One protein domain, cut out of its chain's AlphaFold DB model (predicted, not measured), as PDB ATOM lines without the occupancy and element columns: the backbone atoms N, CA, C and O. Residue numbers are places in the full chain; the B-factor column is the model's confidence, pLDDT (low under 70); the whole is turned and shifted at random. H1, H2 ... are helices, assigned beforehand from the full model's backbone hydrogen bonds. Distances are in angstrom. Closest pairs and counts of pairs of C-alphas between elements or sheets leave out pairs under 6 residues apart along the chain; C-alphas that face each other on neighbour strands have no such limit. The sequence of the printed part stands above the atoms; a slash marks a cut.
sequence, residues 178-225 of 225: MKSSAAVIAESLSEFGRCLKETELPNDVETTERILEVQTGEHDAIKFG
ATOM      1  N   MET A 178      50.213  -7.031  42.139       83.25
ATOM      2  CA  MET A 178      49.925  -5.607  42.330       83.25
ATOM      3  C   MET A 178      49.571  -4.913  41.011       83.25
ATOM      4  O   MET A 178      48.586  -4.179  40.959       83.25
ATOM      5  N   LYS A 179      50.326  -5.173  39.932       81.25
ATOM      6  CA  LYS A 179      50.028  -4.640  38.591       81.25
ATOM      7  C   LYS A 179      48.653  -5.077  38.098       81.25
ATOM      8  O   LYS A 179      47.911  -4.251  37.578       81.25
ATOM      9  N   SER A 180      48.311  -6.352  38.283       80.69
ATOM     10  CA  SER A 180      47.000  -6.890  37.912       80.69
ATOM     11  C   SER A 180      45.870  -6.186  38.673       80.69
ATOM     12  O   SER A 180      44.936  -5.678  38.057       80.69
ATOM     13  N   SER A 181      45.990  -6.045  39.997       83.38
ATOM     14  CA  SER A 181      45.005  -5.314  40.806       83.38
ATOM     15  C   SER A 181      44.879  -3.844  40.398       83.38
ATOM     16  O   SER A 181      43.767  -3.335  40.284       83.38
ATOM     17  N   ALA A 182      45.999  -3.164  40.136       84.69
ATOM     18  CA  ALA A 182      45.993  -1.778  39.675       84.69
ATOM     19  C   ALA A 182      45.318  -1.627  38.303       84.69
ATOM     20  O   ALA A 182      44.601  -0.652  38.087       84.69
ATOM     21  N   ALA A 183      45.508  -2.592  37.399       83.31
ATOM     22  CA  ALA A 183      44.857  -2.587  36.094       83.31
ATOM     23  C   ALA A 183      43.333  -2.718  36.212       83.31
ATOM     24  O   ALA A 183      42.622  -1.949  35.572       83.31
ATOM     25  N   VAL A 184      42.838  -3.606  37.084       85.44
ATOM     26  CA  VAL A 184      41.396  -3.738  37.364       85.44
ATOM     27  C   VAL A 184      40.820  -2.429  37.906       85.44
ATOM     28  O   VAL A 184      39.792  -1.960  37.432       85.44
ATOM     29  N   ILE A 185      41.505  -1.789  38.861       87.38
ATOM     30  CA  ILE A 185      41.063  -0.501  39.419       87.38
ATOM     31  C   ILE A 185      41.039   0.587  38.337       87.38
ATOM     32  O   ILE A 185      40.093   1.371  38.266       87.38
ATOM     33  N   ALA A 186      42.067   0.645  37.489       88.88
ATOM     34  CA  ALA A 186      42.144   1.612  36.399       88.88
ATOM     35  C   ALA A 186      41.039   1.397  35.352       88.88
ATOM     36  O   ALA A 186      40.498   2.372  34.829       88.88
ATOM     37  N   GLU A 187      40.684   0.143  35.068       90.19
ATOM     38  CA  GLU A 187      39.567  -0.217  34.194       90.19
ATOM     39  C   GLU A 187      38.235   0.232  34.799       90.19
ATOM     40  O   GLU A 187      37.510   0.982  34.150       90.19
ATOM     41  N   SER A 188      37.972  -0.079  36.072       91.00
ATOM     42  CA  SER A 188      36.767   0.393  36.769       91.00
ATOM     43  C   SER A 188      36.664   1.923  36.801       91.00
ATOM     44  O   SER A 188      35.586   2.479  36.598       91.00
ATOM     45  N   LEU A 189      37.780   2.632  37.012       91.38
ATOM     46  CA  LEU A 189      37.805   4.096  36.960       91.38
ATOM     47  C   LEU A 189      37.540   4.627  35.542       91.38
ATOM     48  O   LEU A 189      36.855   5.636  35.375       91.38
ATOM     49  N   SER A 190      38.067   3.947  34.523       89.12
ATOM     50  CA  SER A 190      37.842   4.299  33.117       89.12
ATOM     51  C   SER A 190      36.382   4.082  32.717       89.12
ATOM     52  O   SER A 190      35.797   4.943  32.061       89.12
ATOM     53  N   GLU A 191      35.772   2.979  33.150       90.88
ATOM     54  CA  GLU A 191      34.346   2.703  32.963       90.88
ATOM     55  C   GLU A 191      33.475   3.733  33.678       90.88
ATOM     56  O   GLU A 191      32.546   4.263  33.074       90.88
ATOM     57  N   PHE A 192      33.806   4.084  34.922       85.94
ATOM     58  CA  PHE A 192      33.106   5.129  35.661       85.94
ATOM     59  C   PHE A 192      33.182   6.486  34.947       85.94
ATOM     60  O   PHE A 192      32.159   7.136  34.738       85.94
ATOM     61  N   GLY A 193      34.376   6.893  34.503       86.00
ATOM     62  CA  GLY A 193      34.563   8.120  33.727       86.00
ATOM     63  C   GLY A 193      33.811   8.105  32.392       86.00
ATOM     64  O   GLY A 193      33.268   9.131  31.979       86.00
ATOM     65  N   ARG A 194      33.725   6.941  31.734       86.75
ATOM     66  CA  ARG A 194      32.923   6.749  30.519       86.75
ATOM     67  C   ARG A 194      31.433   6.918  30.811       86.75
ATOM     68  O   ARG A 194      30.788   7.694  30.116       86.75
ATOM     69  N   CYS A 195      30.914   6.274  31.857       82.94
ATOM     70  CA  CYS A 195      29.525   6.432  32.287       82.94
ATOM     71  C   CYS A 195      29.205   7.900  32.591       82.94
ATOM     72  O   CYS A 195      28.231   8.418  32.061       82.94
ATOM     73  N   LEU A 196      30.050   8.606  33.353       79.31
ATOM     74  CA  LEU A 196      29.859  10.037  33.631       79.31
ATOM     75  C   LEU A 196      29.826  10.896  32.359       79.31
ATOM     76  O   LEU A 196      29.070  11.857  32.293       79.31
ATOM     77  N   LYS A 197      30.638  10.560  31.351       76.62
ATOM     78  CA  LYS A 197      30.700  11.294  30.079       76.62
ATOM     79  C   LYS A 197      29.516  10.996  29.152       76.62
ATOM     80  O   LYS A 197      29.120  11.869  28.389       76.62
ATOM     81  N   GLU A 198      28.996   9.771  29.184       74.81
ATOM     82  CA  GLU A 198      27.837   9.327  28.392       74.81
ATOM     83  C   GLU A 198      26.497   9.637  29.067       74.81
ATOM     84  O   GLU A 198      25.454   9.563  28.421       74.81
ATOM     85  N   THR A 199      26.512  10.000  30.351       60.16
ATOM     86  CA  THR A 199      25.322  10.507  31.030       60.16
ATOM     87  C   THR A 199      25.053  11.925  30.519       60.16
ATOM     88  O   THR A 199      25.600  12.898  31.039       60.16
ATOM     89  N   GLU A 200      24.228  12.060  29.478       53.59
ATOM     90  CA  GLU A 200      23.572  13.337  29.193       53.59
ATOM     91  C   GLU A 200      22.729  13.717  30.417       53.59
ATOM     92  O   GLU A 200      21.872  12.950  30.862       53.59
ATOM     93  N   LEU A 201      22.996  14.893  30.992       49.91
ATOM     94  CA  LEU A 201      22.125  15.478  32.009       49.91
ATOM     95  C   LEU A 201      20.729  15.628  31.387       49.91
ATOM     96  O   LEU A 201      20.628  16.254  30.325       49.91
ATOM     97  N   PRO A 202      19.661  15.071  31.990       47.94
ATOM     98  CA  PRO A 202      18.318  15.259  31.466       47.94
ATOM     99  C   PRO A 202      18.040  16.761  31.402       47.94
ATOM    100  O   PRO A 202      18.077  17.454  32.415       47.94
ATOM    101  N   ASN A 203      17.785  17.275  30.199       49.47
ATOM    102  CA  ASN A 203      17.489  18.690  29.965       49.47
ATOM    103  C   ASN A 203      16.018  19.012  30.295       49.47
ATOM    104  O   ASN A 203      15.359  19.787  29.605       49.47
ATOM    105  N   ASP A 204      15.502  18.354  31.332       59.81
ATOM    106  CA  ASP A 204      14.176  18.533  31.895       59.81
ATOM    107  C   ASP A 204      14.329  18.886  33.381       59.81
ATOM    108  O   ASP A 204      14.830  18.108  34.204       59.81
ATOM    109  N   VAL A 205      13.908  20.110  33.693       59.31
ATOM    110  CA  VAL A 205      13.898  20.700  35.032       59.31
ATOM    111  C   VAL A 205      13.045  19.858  35.990       59.31
ATOM    112  O   VAL A 205      13.426  19.694  37.146       59.31
ATOM    113  N   GLU A 206      11.965  19.246  35.497       57.81
ATOM    114  CA  GLU A 206      10.989  18.487  36.284       57.81
ATOM    115  C   GLU A 206      11.586  17.174  36.818       57.81
ATOM    116  O   GLU A 206      11.435  16.830  37.993       57.81
ATOM    117  N   THR A 207      12.363  16.463  35.996       59.94
ATOM    118  CA  THR A 207      13.047  15.233  36.428       59.94
ATOM    119  C   THR A 207      14.157  15.514  37.452       59.94
ATOM    120  O   THR A 207      14.351  14.726  38.382       59.94
ATOM    121  N   THR A 208      14.864  16.642  37.324       59.41
ATOM    122  CA  THR A 208      15.923  17.046  38.270       59.41
ATOM    123  C   THR A 208      15.340  17.460  39.624       59.41
ATOM    124  O   THR A 208      15.857  17.057  40.665       59.41
ATOM    125  N   GLU A 209      14.228  18.199  39.620       67.06
ATOM    126  CA  GLU A 209      13.503  18.602  40.830       67.06
ATOM    127  C   GLU A 209      12.983  17.378  41.598       67.06
ATOM    128  O   GLU A 209      13.221  17.244  42.800       67.06
ATOM    129  N   ARG A 210      12.415  16.398  40.885       66.44
ATOM    130  CA  ARG A 210      11.891  15.171  41.498       66.44
ATOM    131  C   ARG A 210      12.973  14.303  42.152       66.44
ATOM    132  O   ARG A 210      12.717  13.662  43.169       66.44
ATOM    133  N   ILE A 211      14.181  14.254  41.585       67.00
ATOM    134  CA  ILE A 211      15.305  13.504  42.175       67.00
ATOM    135  C   ILE A 211      15.832  14.216  43.430       67.00
ATOM    136  O   ILE A 211      16.131  13.552  44.424       67.00
ATOM    137  N   LEU A 212      15.897  15.553  43.417       67.94
ATOM    138  CA  LEU A 212      16.318  16.348  44.574       67.94
ATOM    139  C   LEU A 212      15.328  16.242  45.747       67.94
ATOM    140  O   LEU A 212      15.764  16.137  46.895       67.94
ATOM    141  N   GLU A 213      14.019  16.197  45.486       73.38
ATOM    142  CA  GLU A 213      13.003  15.987  46.531       73.38
ATOM    143  C   GLU A 213      13.131  14.613  47.202       73.38
ATOM    144  O   GLU A 213      13.120  14.518  48.432       73.38
ATOM    145  N   VAL A 214      13.319  13.550  46.413       70.94
ATOM    146  CA  VAL A 214      13.481  12.187  46.945       70.94
ATOM    147  C   VAL A 214      14.752  12.076  47.792       70.94
ATOM    148  O   VAL A 214      14.702  11.549  48.902       70.94
ATOM    149  N   GLN A 215      15.874  12.634  47.327       66.25
ATOM    150  CA  GLN A 215      17.137  12.602  48.076       66.25
ATOM    151  C   GLN A 215      17.097  13.441  49.363       66.25
ATOM    152  O   GLN A 215      17.728  13.072  50.355       66.25
ATOM    153  N   THR A 216      16.334  14.537  49.379       69.44
ATOM    154  CA  THR A 216      16.142  15.358  50.586       69.44
ATOM    155  C   THR A 216      15.318  14.604  51.635       69.44
ATOM    156  O   THR A 216      15.681  14.594  52.811       69.44
ATOM    157  N   GLY A 217      14.274  13.882  51.210       65.31
ATOM    158  CA  GLY A 217      13.474  13.035  52.098       65.31
ATOM    159  C   GLY A 217      14.259  11.867  52.708       65.31
ATOM    160  O   GLY A 217      14.118  11.581  53.898       65.31
ATOM    161  N   GLU A 218      15.127  11.214  51.929       64.19
ATOM    162  CA  GLU A 218      15.978  10.123  52.428       64.19
ATOM    163  C   GLU A 218      17.061  10.617  53.399       64.19
ATOM    164  O   GLU A 218      17.315   9.980  54.423       64.19
ATOM    165  N   HIS A 219      17.670  11.776  53.133       63.53
ATOM    166  CA  HIS A 219      18.637  12.394  54.043       63.53
ATOM    167  C   HIS A 219      18.010  12.768  55.399       63.53
ATOM    168  O   HIS A 219      18.634  12.571  56.447       63.53
ATOM    169  N   ASP A 220      16.774  13.266  55.405       58.25
ATOM    170  CA  ASP A 220      16.084  13.633  56.643       58.25
ATOM    171  C   ASP A 220      15.636  12.398  57.439       58.25
ATOM    172  O   ASP A 220      15.720  12.399  58.668       58.25
ATOM    173  N   ALA A 221      15.287  11.296  56.768       58.53
ATOM    174  CA  ALA A 221      15.026  10.013  57.425       58.53
ATOM    175  C   ALA A 221      16.269   9.435  58.134       58.53
ATOM    176  O   ALA A 221      16.136   8.771  59.159       58.53
ATOM    177  N   ILE A 222      17.477   9.720  57.634       58.41
ATOM    178  CA  ILE A 222      18.748   9.286  58.244       58.41
ATOM    179  C   ILE A 222      19.142  10.169  59.441       58.41
ATOM    180  O   ILE A 222      19.829   9.707  60.347       58.41
ATOM    181  N   LYS A 223      18.710  11.436  59.484       52.69
ATOM    182  CA  LYS A 223      19.020  12.348  60.602       52.69
ATOM    183  C   LYS A 223      18.154  12.147  61.848       52.69
ATOM    184  O   LYS A 223      18.540  12.631  62.912       52.69
ATOM    185  N   PHE A 224      17.018  11.464  61.731       52.84
ATOM    186  CA  PHE A 224      16.069  11.253  62.832       52.84
ATOM    187  C   PHE A 224      15.797   9.770  63.152       52.84
ATOM    188  O   PHE A 224      14.848   9.477  63.882       52.84
ATOM    189  N   GLY A 225      16.620   8.854  62.626       43.84
ATOM    190  CA  GLY A 225      16.617   7.417  62.937       43.84
ATOM    191  C   GLY A 225      17.735   7.009  63.886       43.84
ATOM    192  O   GLY A 225      18.848   7.563  63.755       43.84
TER     193      GLY A 225
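Overview. This is residues 178 to 225 of the 225 residues of a protein of Steinernema carpocapsae (UniProt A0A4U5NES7). Two long helices, H1 and H2, form the legs of a wide, open arch, joined by the outstretched link of residues 199 to 204, with no packing between them. The printed part has 48 residues with two named helices, H1 then H2, and no named strand; the class is all helix. The whole is extended, with a radius of gyration of the C-alphas of 17.2 A, and flat, spanning 43 by 34 by 6 A.

Along the chain. H1, the longest helix, covers residues 178 to 198 and measures 30.1 A from C-alpha 178 at (49.925, -5.607, 42.330) to C-alpha 198 at (27.837, 9.327, 28.392). H2 covers residues 205 to 223, is 27.4 A long, and ends with C-alpha 223 at (19.020, 12.348, 60.602).

Arrangement. H1 and H2 are apart, with no C-alpha of one within 8 A of the other. A short link of 6 residues joins them. In H1 and H2 every O i to N i+4 pair is within hydrogen-bond range.

Size, cuts and confidence. The two C-alphas farthest apart, those of Met 178 and Glu 206, are 46.2 A apart. Residues 178 to 225 stand free. The printed part has no cut and ends at Gly 225, the chain's last residue. The mean pLDDT of the printed part is 71.0; residues 199 to 212 and 215 to 225 are under 70.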